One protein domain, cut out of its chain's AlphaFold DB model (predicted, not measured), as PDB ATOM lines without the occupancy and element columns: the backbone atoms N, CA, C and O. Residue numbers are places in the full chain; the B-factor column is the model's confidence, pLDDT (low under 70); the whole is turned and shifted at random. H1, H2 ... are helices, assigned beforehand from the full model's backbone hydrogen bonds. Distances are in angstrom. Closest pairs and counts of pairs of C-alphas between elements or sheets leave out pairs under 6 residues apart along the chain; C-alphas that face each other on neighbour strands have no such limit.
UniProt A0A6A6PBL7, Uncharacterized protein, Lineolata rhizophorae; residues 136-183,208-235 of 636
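This is residues 136 to 183 and 208 to 235 of the 636 residues of an uncharacterized protein of Lineolata rhizophorae (UniProt A0A6A6PBL7). One long straight helix, H1, makes the length of a rod, and its first part, residues 136 to 156, sticks out bare. Along the later part of H1, the short helix H2 packs on it crosswise, with unnamed stretches before and after H2. The printed part has 76 residues with two named helices, H1 then H2, and no named strand; the class is all helix. It is extended, with a radius of gyration of the C-alphas of 19.7 A and spans of 71 by 20 by 15 A.

H1, residues 136 to 178, runs 62.9 A from C-alpha 136 at (-167.875, 130.835, -40.870) to C-alpha 178 at (-160.823, 186.413, -12.353). Residues 208 to 221 hold no named element. H2, residues 222 to 228, ends with C-alpha 228 at (-163.189, 168.997, -9.197).

H1 touches H2 with its residues 161 to 168 alone; the closest C-alphas, those of Ala 164 and Thr 222, are 4.7 A apart. They run the same way at a steep tilt of 46 degrees. Every O i to N i+4 pair of H1 is within hydrogen-bond range; in H2 1 of 3 is, beside 3 of 4 O i to N i+3 pairs.

The C-alphas farthest apart, those of Pro 136 and Gly 183, are 72.0 A apart. Residues 184 to 207 are not printed, and the gap from C-alpha 183 to C-alpha 208 is 22.1 A. The pLDDT is under 70 at residues 179 to 183, 208 to 218 and 234 to 235.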
ATOM      1  N   PRO A 136    -168.807 130.542 -41.968       91.44
ATOM      2  CA  PRO A 136    -167.875 130.835 -40.870       91.44
ATOM      3  C   PRO A 136    -166.909 131.998 -41.161       91.44
ATOM      4  O   PRO A 136    -166.403 132.638 -40.245       91.44
ATOM      5  N   LEU A 137    -166.667 132.305 -42.443       94.38
ATOM      6  CA  LEU A 137    -165.925 133.491 -42.869       94.38
ATOM      7  C   LEU A 137    -166.729 134.788 -42.679       94.38
ATOM      8  O   LEU A 137    -166.171 135.779 -42.222       94.38
ATOM      9  N   GLN A 138    -168.024 134.793 -43.007       94.75
ATOM     10  CA  GLN A 138    -168.908 135.938 -42.760       94.75
ATOM     11  C   GLN A 138    -169.094 136.180 -41.259       94.75
ATOM     12  O   GLN A 138    -168.949 137.319 -40.832       94.75
ATOM     13  N   GLU A 139    -169.305 135.129 -40.460       94.88
ATOM     14  CA  GLU A 139    -169.382 135.223 -38.992       94.88
ATOM     15  C   GLU A 139    -168.087 135.812 -38.395       94.88
ATOM     16  O   GLU A 139    -168.137 136.732 -37.579       94.88
ATOM     17  N   ALA A 140    -166.913 135.359 -38.852       95.19
ATOM     18  CA  ALA A 140    -165.627 135.903 -38.410       95.19
ATOM     19  C   ALA A 140    -165.409 137.373 -38.828       95.19
ATOM     20  O   ALA A 140    -164.859 138.160 -38.055       95.19
ATOM     21  N   ILE A 141    -165.845 137.757 -40.034       96.19
ATOM     22  CA  ILE A 141    -165.785 139.142 -40.525       96.19
ATOM     23  C   ILE A 141    -166.742 140.042 -39.729       96.19
ATOM     24  O   ILE A 141    -166.351 141.134 -39.317       96.19
ATOM     25  N   GLU A 142    -167.967 139.586 -39.462       95.69
ATOM     26  CA  GLU A 142    -168.948 140.324 -38.666       95.69
ATOM     27  C   GLU A 142    -168.471 140.490 -37.218       95.69
ATOM     28  O   GLU A 142    -168.497 141.597 -36.682       95.69
ATOM     29  N   ALA A 143    -167.934 139.432 -36.602       95.12
ATOM     30  CA  ALA A 143    -167.323 139.496 -35.277       95.12
ATOM     31  C   ALA A 143    -166.156 140.499 -35.221       95.12
ATOM     32  O   ALA A 143    -166.025 141.233 -34.238       95.12
ATOM     33  N   HIS A 144    -165.338 140.583 -36.277       96.94
ATOM     34  CA  HIS A 144    -164.252 141.560 -36.363       96.94
ATOM     35  C   HIS A 144    -164.770 143.001 -36.498       96.94
ATOM     36  O   HIS A 144    -164.307 143.879 -35.767       96.94
ATOM     37  N   PHE A 145    -165.775 143.252 -37.349       97.69
ATOM     38  CA  PHE A 145    -166.409 144.572 -37.444       97.69
ATOM     39  C   PHE A 145    -167.112 144.975 -36.143       97.69
ATOM     40  O   PHE A 145    -166.929 146.097 -35.680       97.69
ATOM     41  N   ASN A 146    -167.857 144.067 -35.507       97.56
ATOM     42  CA  ASN A 146    -168.506 144.309 -34.217       97.56
ATOM     43  C   ASN A 146    -167.476 144.631 -33.116       97.56
ATOM     44  O   ASN A 146    -167.704 145.527 -32.300       97.56
ATOM     45  N   TYR A 147    -166.317 143.965 -33.116       97.94
ATOM     46  CA  TYR A 147    -165.215 144.276 -32.203       97.94
ATOM     47  C   TYR A 147    -164.600 145.661 -32.470       97.94
ATOM     48  O   TYR A 147    -164.450 146.447 -31.532       97.94
ATOM     49  N   GLU A 148    -164.320 146.009 -33.728       98.00
ATOM     50  CA  GLU A 148    -163.799 147.336 -34.088       98.00
ATOM     51  C   GLU A 148    -164.808 148.450 -33.754       98.00
ATOM     52  O   GLU A 148    -164.440 149.476 -33.183       98.00
ATOM     53  N   ILE A 149    -166.106 148.229 -33.990       97.81
ATOM     54  CA  ILE A 149    -167.183 149.147 -33.585       97.81
ATOM     55  C   ILE A 149    -167.180 149.354 -32.062       97.81
ATOM     56  O   ILE A 149    -167.308 150.493 -31.601       97.81
ATOM     57  N   LEU A 150    -167.006 148.296 -31.262       97.94
ATOM     58  CA  LEU A 150    -166.897 148.409 -29.802       97.94
ATOM     59  C   LEU A 150    -165.643 149.189 -29.374       97.94
ATOM     60  O   LEU A 150    -165.742 150.049 -28.491       97.94
ATOM     61  N   LEU A 151    -164.497 148.958 -30.023       97.88
ATOM     62  CA  LEU A 151    -163.273 149.729 -29.786       97.88
ATOM     63  C   LEU A 151    -163.449 151.211 -30.143       97.88
ATOM     64  O   LEU A 151    -163.064 152.064 -29.344       97.88
ATOM     65  N   LYS A 152    -164.101 151.547 -31.262       98.06
ATOM     66  CA  LYS A 152    -164.373 152.946 -31.646       98.06
ATOM     67  C   LYS A 152    -165.314 153.654 -30.670       98.06
ATOM     68  O   LYS A 152    -165.086 154.815 -30.333       98.06
ATOM     69  N   HIS A 153    -166.312 152.956 -30.121       97.38
ATOM     70  CA  HIS A 153    -167.146 153.498 -29.040       97.38
ATOM     71  C   HIS A 153    -166.378 153.668 -27.715       97.38
ATOM     72  O   HIS A 153    -166.704 154.557 -26.923       97.38
ATOM     73  N   GLN A 154    -165.362 152.842 -27.448       97.38
ATOM     74  CA  GLN A 154    -164.461 153.019 -26.305       97.38
ATOM     75  C   GLN A 154    -163.490 154.193 -26.515       97.38
ATOM     76  O   GLN A 154    -163.289 154.977 -25.589       97.38
ATOM     77  N   GLU A 155    -162.933 154.347 -27.715       97.31
ATOM     78  CA  GLU A 155    -162.061 155.460 -28.103       97.31
ATOM     79  C   GLU A 155    -162.795 156.804 -27.989       97.31
ATOM     80  O   GLU A 155    -162.330 157.695 -27.277       97.31
ATOM     81  N   LEU A 156    -163.993 156.914 -28.576       95.56
ATOM     82  CA  LEU A 156    -164.849 158.100 -28.459       95.56
ATOM     83  C   LEU A 156    -165.131 158.454 -26.989       95.56
ATOM     84  O   LEU A 156    -164.944 159.597 -26.582       95.56
ATOM     85  N   ARG A 157    -165.496 157.461 -26.166       94.75
ATOM     86  CA  ARG A 157    -165.740 157.642 -24.724       94.75
ATOM     87  C   ARG A 157    -164.519 158.185 -23.977       94.75
ATOM     88  O   ARG A 157    -164.684 158.983 -23.056       94.75
ATOM     89  N   LEU A 158    -163.312 157.741 -24.330       95.75
ATOM     90  CA  LEU A 158    -162.073 158.237 -23.723       95.75
ATOM     91  C   LEU A 158    -161.785 159.678 -24.165       95.75
ATOM     92  O   LEU A 158    -161.492 160.520 -23.317       95.75
ATOM     93  N   ILE A 159    -161.960 159.992 -25.452       94.94
ATOM     94  CA  ILE A 159    -161.816 161.355 -25.990       94.94
ATOM     95  C   ILE A 159    -162.784 162.321 -25.285       94.94
ATOM     96  O   ILE A 159    -162.357 163.367 -24.798       94.94
ATOM     97  N   GLU A 160    -164.061 161.958 -25.147       92.50
ATOM     98  CA  GLU A 160    -165.060 162.760 -24.425       92.50
ATOM     99  C   GLU A 160    -164.692 162.976 -22.943       92.50
ATOM    100  O   GLU A 160    -164.944 164.052 -22.392       92.50
ATOM    101  N   GLN A 161    -164.075 161.987 -22.284       94.00
ATOM    102  CA  GLN A 161    -163.619 162.113 -20.896       94.00
ATOM    103  C   GLN A 161    -162.399 163.029 -20.754       94.00
ATOM    104  O   GLN A 161    -162.385 163.861 -19.845       94.00
ATOM    105  N   GLU A 162    -161.397 162.933 -21.631       94.12
ATOM    106  CA  GLU A 162    -160.244 163.846 -21.589       94.12
ATOM    107  C   GLU A 162    -160.645 165.279 -21.974       94.12
ATOM    108  O   GLU A 162    -160.240 166.227 -21.296       94.12
ATOM    109  N   LEU A 163    -161.518 165.459 -22.975       91.75
ATOM    110  CA  LEU A 163    -162.090 166.769 -23.311       91.75
ATOM    111  C   LEU A 163    -162.813 167.391 -22.109       91.75
ATOM    112  O   LEU A 163    -162.596 168.566 -21.811       91.75
ATOM    113  N   ALA A 164    -163.600 166.607 -21.370       90.75
ATOM    114  CA  ALA A 164    -164.280 167.073 -20.166       90.75
ATOM    115  C   ALA A 164    -163.305 167.462 -19.031       90.75
ATOM    116  O   ALA A 164    -163.528 168.458 -18.340       90.75
ATOM    117  N   LYS A 165    -162.184 166.749 -18.853       92.44
ATOM    118  CA  LYS A 165    -161.130 167.155 -17.899       92.44
ATOM    119  C   LYS A 165    -160.431 168.447 -18.332       92.44
ATOM    120  O   LYS A 165    -160.161 169.306 -17.488       92.44
ATOM    121  N   CYS A 166    -160.165 168.613 -19.628       90.75
ATOM    122  CA  CYS A 166    -159.588 169.836 -20.190       90.75
ATOM    123  C   CYS A 166    -160.531 171.038 -20.024       90.75
ATOM    124  O   CYS A 166    -160.089 172.088 -19.562       90.75
ATOM    125  N   GLN A 167    -161.828 170.869 -20.302       89.12
ATOM    126  CA  GLN A 167    -162.882 171.865 -20.057       89.12
ATOM    127  C   GLN A 167    -162.870 172.368 -18.603       89.12
ATOM    128  O   GLN A 167    -162.775 173.571 -18.361       89.12
ATOM    129  N   ILE A 168    -162.880 171.449 -17.632       88.44
ATOM    130  CA  ILE A 168    -162.819 171.784 -16.200       88.44
ATOM    131  C   ILE A 168    -161.491 172.442 -15.808       88.44
ATOM    132  O   ILE A 168    -161.484 173.394 -15.032       88.44
ATOM    133  N   SER A 169    -160.370 171.992 -16.373       88.75
ATOM    134  CA  SER A 169    -159.052 172.584 -16.106       88.75
ATOM    135  C   SER A 169    -158.957 174.028 -16.615       88.75
ATOM    136  O   SER A 169    -158.393 174.885 -15.934       88.75
ATOM    137  N   LEU A 170    -159.540 174.322 -17.782       87.56
ATOM    138  CA  LEU A 170    -159.610 175.672 -18.346       87.56
ATOM    139  C   LEU A 170    -160.551 176.580 -17.542       87.56
ATOM    140  O   LEU A 170    -160.190 177.722 -17.266       87.56
ATOM    141  N   GLU A 171    -161.707 176.076 -17.102       85.50
ATOM    142  CA  GLU A 171    -162.606 176.837 -16.224       85.50
ATOM    143  C   GLU A 171    -161.957 177.115 -14.856       85.50
ATOM    144  O   GLU A 171    -162.046 178.234 -14.357       85.50
ATOM    145  N   GLN A 172    -161.210 176.168 -14.277       85.44
ATOM    146  CA  GLN A 172    -160.456 176.418 -13.044       85.44
ATOM    147  C   GLN A 172    -159.364 177.485 -13.235       85.44
ATOM    148  O   GLN A 172    -159.164 178.319 -12.350       85.44
ATOM    149  N   LEU A 173    -158.680 177.508 -14.386       85.44
ATOM    150  CA  LEU A 173    -157.733 178.577 -14.721       85.44
ATOM    151  C   LEU A 173    -158.437 179.930 -14.908       85.44
ATOM    152  O   LEU A 173    -157.926 180.937 -14.424       85.44
ATOM    153  N   ARG A 174    -159.621 179.959 -15.536       83.75
ATOM    154  CA  ARG A 174    -160.469 181.158 -15.669       83.75
ATOM    155  C   ARG A 174    -160.909 181.692 -14.301       83.75
ATOM    156  O   ARG A 174    -160.776 182.891 -14.066       83.75
ATOM    157  N   ARG A 175    -161.333 180.820 -13.375       81.38
ATOM    158  CA  ARG A 175    -161.631 181.189 -11.976       81.38
ATOM    159  C   ARG A 175    -160.414 181.824 -11.297       81.38
ATOM    160  O   ARG A 175    -160.524 182.932 -10.787       81.38
ATOM    161  N   CYS A 176    -159.240 181.194 -11.387       77.50
ATOM    162  CA  CYS A 176    -157.991 181.710 -10.806       77.50
ATOM    163  C   CYS A 176    -157.439 182.994 -11.468       77.50
ATOM    164  O   CYS A 176    -156.556 183.630 -10.897       77.50
ATOM    165  N   GLN A 177    -157.895 183.359 -12.672       75.00
ATOM    166  CA  GLN A 177    -157.554 184.633 -13.325       75.00
ATOM    167  C   GLN A 177    -158.500 185.768 -12.918       75.00
ATOM    168  O   GLN A 177    -158.069 186.913 -12.818       75.00
ATOM    169  N   LEU A 178    -159.780 185.452 -12.715       70.56
ATOM    170  CA  LEU A 178    -160.823 186.413 -12.353       70.56
ATOM    171  C   LEU A 178    -160.873 186.688 -10.842       70.56
ATOM    172  O   LEU A 178    -161.182 187.808 -10.448       70.56
ATOM    173  N   ILE A 179    -160.523 185.700 -10.013       64.75
ATOM    174  CA  ILE A 179    -160.302 185.861  -8.572       64.75
ATOM    175  C   ILE A 179    -158.821 185.585  -8.281       64.75
ATOM    176  O   ILE A 179    -158.432 184.428  -8.078       64.75
ATOM    177  N   PRO A 180    -157.965 186.625  -8.292       53.16
ATOM    178  CA  PRO A 180    -156.589 186.498  -7.832       53.16
ATOM    179  C   PRO A 180    -156.548 186.086  -6.354       53.16
ATOM    180  O   PRO A 180    -157.421 186.430  -5.557       53.16
ATOM    181  N   PHE A 181    -155.505 185.347  -5.972       47.47
ATOM    182  CA  PHE A 181    -155.337 184.863  -4.601       47.47
ATOM    183  C   PHE A 181    -155.311 186.044  -3.607       47.47
ATOM    184  O   PHE A 181    -154.623 187.034  -3.871       47.47
ATOM    185  N   PRO A 182    -156.000 185.975  -2.450       48.84
ATOM    186  CA  PRO A 182    -156.022 187.074  -1.486       48.84
ATOM    187  C   PRO A 182    -154.600 187.403  -0.998       48.84
ATOM    188  O   PRO A 182    -153.983 186.638  -0.258       48.84
ATOM    189  N   GLY A 183    -154.077 188.547  -1.449       50.47
ATOM    190  CA  GLY A 183    -152.697 188.995  -1.222       50.47
ATOM    191  C   GLY A 183    -151.769 188.983  -2.447       50.47
ATOM    192  O   GLY A 183    -150.631 189.425  -2.313       50.47
ATOM    193  N   PRO A 208    -174.382 185.113  -8.961       57.94
ATOM    194  CA  PRO A 208    -172.936 185.028  -9.144       57.94
ATOM    195  C   PRO A 208    -172.447 186.235  -9.953       57.94
ATOM    196  O   PRO A 208    -173.094 186.661 -10.917       57.94
ATOM    197  N   GLN A 209    -171.330 186.821  -9.519       60.50
ATOM    198  CA  GLN A 209    -170.794 188.064 -10.083       60.50
ATOM    199  C   GLN A 209    -170.234 187.843 -11.493       60.50
ATOM    200  O   GLN A 209    -170.238 188.753 -12.325       60.50
ATOM    201  N   HIS A 210    -169.808 186.612 -11.783       60.16
ATOM    202  CA  HIS A 210    -169.373 186.182 -13.103       60.16
ATOM    203  C   HIS A 210    -170.412 185.258 -13.756       60.16
ATOM    204  O   HIS A 210    -171.090 184.495 -13.065       60.16
ATOM    205  N   PRO A 211    -170.550 185.283 -15.096       61.12
ATOM    206  CA  PRO A 211    -171.431 184.359 -15.791       61.12
ATOM    207  C   PRO A 211    -170.920 182.920 -15.647       61.12
ATOM    208  O   PRO A 211    -169.720 182.655 -15.816       61.12
ATOM    209  N   ALA A 212    -171.865 182.015 -15.376       58.47
ATOM    210  CA  ALA A 212    -171.647 180.577 -15.250       58.47
ATOM    211  C   ALA A 212    -170.904 179.988 -16.475       58.47
ATOM    212  O   ALA A 212    -170.946 180.592 -17.552       58.47
ATOM    213  N   PRO A 213    -170.230 178.825 -16.345       58.62
ATOM    214  CA  PRO A 213    -169.382 178.262 -17.403       58.62
ATOM    215  C   PRO A 213    -170.162 177.975 -18.700       58.62
ATOM    216  O   PRO A 213    -170.846 176.962 -18.837       58.62
ATOM    217  N   TRP A 214    -170.085 178.890 -19.670       51.56
ATOM    218  CA  TRP A 214    -170.945 178.870 -20.854       51.56
ATOM    219  C   TRP A 214    -170.593 177.709 -21.790       51.56
ATOM    220  O   TRP A 214    -169.541 177.719 -22.425       51.56
ATOM    221  N   GLY A 215    -171.459 176.694 -21.871       59.75
ATOM    222  CA  GLY A 215    -171.285 175.498 -22.714       59.75
ATOM    223  C   GLY A 215    -170.161 174.543 -22.279       59.75
ATOM    224  O   GLY A 215    -170.210 173.357 -22.589       59.75
ATOM    225  N   VAL A 216    -169.186 175.026 -21.505       57.03
ATOM    226  CA  VAL A 216    -168.006 174.277 -21.048       57.03
ATOM    227  C   VAL A 216    -168.360 173.143 -20.077       57.03
ATOM    228  O   VAL A 216    -167.576 172.214 -19.962       57.03
ATOM    229  N   THR A 217    -169.519 173.161 -19.407       58.91
ATOM    230  CA  THR A 217    -169.894 172.148 -18.393       58.91
ATOM    231  C   THR A 217    -170.996 171.163 -18.793       58.91
ATOM    232  O   THR A 217    -171.295 170.274 -17.996       58.91
ATOM    233  N   ASP A 218    -171.597 171.274 -19.985       65.12
ATOM    234  CA  ASP A 218    -172.765 170.450 -20.365       65.12
ATOM    235  C   ASP A 218    -172.442 169.220 -21.236       65.12
ATOM    236  O   ASP A 218    -173.315 168.638 -21.875       65.12
ATOM    237  N   GLY A 219    -171.178 168.787 -21.236       74.00
ATOM    238  CA  GLY A 219    -170.789 167.475 -21.759       74.00
ATOM    239  C   GLY A 219    -171.197 166.328 -20.814       74.00
ATOM    240  O   GLY A 219    -171.282 166.531 -19.595       74.00
ATOM    241  N   PRO A 220    -171.391 165.096 -21.330       79.94
ATOM    242  CA  PRO A 220    -171.903 163.962 -20.550       79.94
ATOM    243  C   PRO A 220    -171.023 163.605 -19.341       79.94
ATOM    244  O   PRO A 220    -171.542 163.272 -18.276       79.94
ATOM    245  N   TYR A 221    -169.697 163.738 -19.464       84.31
ATOM    246  CA  TYR A 221    -168.756 163.539 -18.353       84.31
ATOM    247  C   TYR A 221    -168.405 164.836 -17.619       84.31
ATOM    248  O   TYR A 221    -167.913 164.792 -16.490       84.31
ATOM    249  N   THR A 222    -168.666 166.006 -18.205       81.44
ATOM    250  CA  THR A 222    -168.226 167.277 -17.619       81.44
ATOM    251  C   THR A 222    -169.004 167.624 -16.355       81.44
ATOM    252  O   THR A 222    -168.418 168.152 -15.415       81.44
ATOM    253  N   ARG A 223    -170.262 167.177 -16.232       81.19
ATOM    254  CA  ARG A 223    -171.023 167.225 -14.967       81.19
ATOM    255  C   ARG A 223    -170.392 166.390 -13.837       81.19
ATOM    256  O   ARG A 223    -170.506 166.765 -12.675       81.19
ATOM    257  N   HIS A 224    -169.705 165.286 -14.153       85.44
ATOM    258  CA  HIS A 224    -168.955 164.498 -13.163       85.44
ATOM    259  C   HIS A 224    -167.663 165.216 -12.748       85.44
ATOM    260  O   HIS A 224    -167.389 165.359 -11.555       85.44
ATOM    261  N   TYR A 225    -166.889 165.708 -13.719       85.75
ATOM    262  CA  TYR A 225    -165.623 166.394 -13.445       85.75
ATOM    263  C   TYR A 225    -165.799 167.815 -12.883       85.75
ATOM    264  O   TYR A 225    -164.893 168.299 -12.215       85.75
ATOM    265  N   ALA A 226    -166.962 168.457 -13.040       82.44
ATOM    266  CA  ALA A 226    -167.277 169.746 -12.410       82.44
ATOM    267  C   ALA A 226    -167.143 169.718 -10.878       82.44
ATOM    268  O   ALA A 226    -166.820 170.734 -10.273       82.44
ATOM    269  N   LYS A 227    -167.275 168.542 -10.248       83.94
ATOM    270  CA  LYS A 227    -166.989 168.330  -8.818       83.94
ATOM    271  C   LYS A 227    -165.512 168.568  -8.434       83.94
ATOM    272  O   LYS A 227    -165.195 168.605  -7.247       83.94
ATOM    273  N   TRP A 228    -164.606 168.677  -9.405       85.25
ATOM    274  CA  TRP A 228    -163.189 168.997  -9.197       85.25
ATOM    275  C   TRP A 228    -162.875 170.494  -9.334       85.25
ATOM    276  O   TRP A 228    -161.757 170.893  -9.017       85.25
ATOM    277  N   LEU A 229    -163.836 171.319  -9.773       84.19
ATOM    278  CA  LEU A 229    -163.733 172.770  -9.617       84.19
ATOM    279  C   LEU A 229    -163.714 173.109  -8.124       84.19
ATOM    280  O   LEU A 229    -164.436 172.499  -7.332       84.19
ATOM    281  N   ILE A 230    -162.916 174.103  -7.743       81.69
ATOM    282  CA  ILE A 230    -162.990 174.704  -6.412       81.69
ATOM    283  C   ILE A 230    -164.336 175.447  -6.324       81.69
ATOM    284  O   ILE A 230    -164.553 176.353  -7.139       81.69
ATOM    285  N   PRO A 231    -165.239 175.078  -5.390       75.44
ATOM    286  CA  PRO A 231    -166.513 175.767  -5.221       75.44
ATOM    287  C   PRO A 231    -166.277 177.195  -4.739       75.44
ATOM    288  O   PRO A 231    -165.534 177.401  -3.777       75.44
ATOM    289  N   ASP A 232    -166.908 178.164  -5.393       72.44
ATOM    290  CA  ASP A 232    -166.689 179.585  -5.117       72.44
ATOM    291  C   ASP A 232    -168.003 180.369  -5.291       72.44
ATOM    292  O   ASP A 232    -168.592 180.324  -6.375       72.44
ATOM    293  N   PRO A 233    -168.487 181.102  -4.267       70.00
ATOM    294  CA  PRO A 233    -169.783 181.783  -4.317       70.00
ATOM    295  C   PRO A 233    -169.877 182.878  -5.392       70.00
ATOM    296  O   PRO A 233    -170.986 183.257  -5.771       70.00
ATOM    297  N   ALA A 234    -168.758 183.394  -5.911       67.56
ATOM    298  CA  ALA A 234    -168.766 184.380  -6.994       67.56
ATOM    299  C   ALA A 234    -169.042 183.764  -8.381       67.56
ATOM    300  O   ALA A 234    -169.466 184.488  -9.289       67.56
ATOM    301  N   PHE A 235    -168.837 182.449  -8.537       69.50
ATOM    302  CA  PHE A 235    -169.091 181.688  -9.769       69.50
ATOM    303  C   PHE A 235    -170.273 180.719  -9.654       69.50
ATOM    304  O   PHE A 235    -170.985 180.501 -10.635       69.50
TER     305      PHE A 235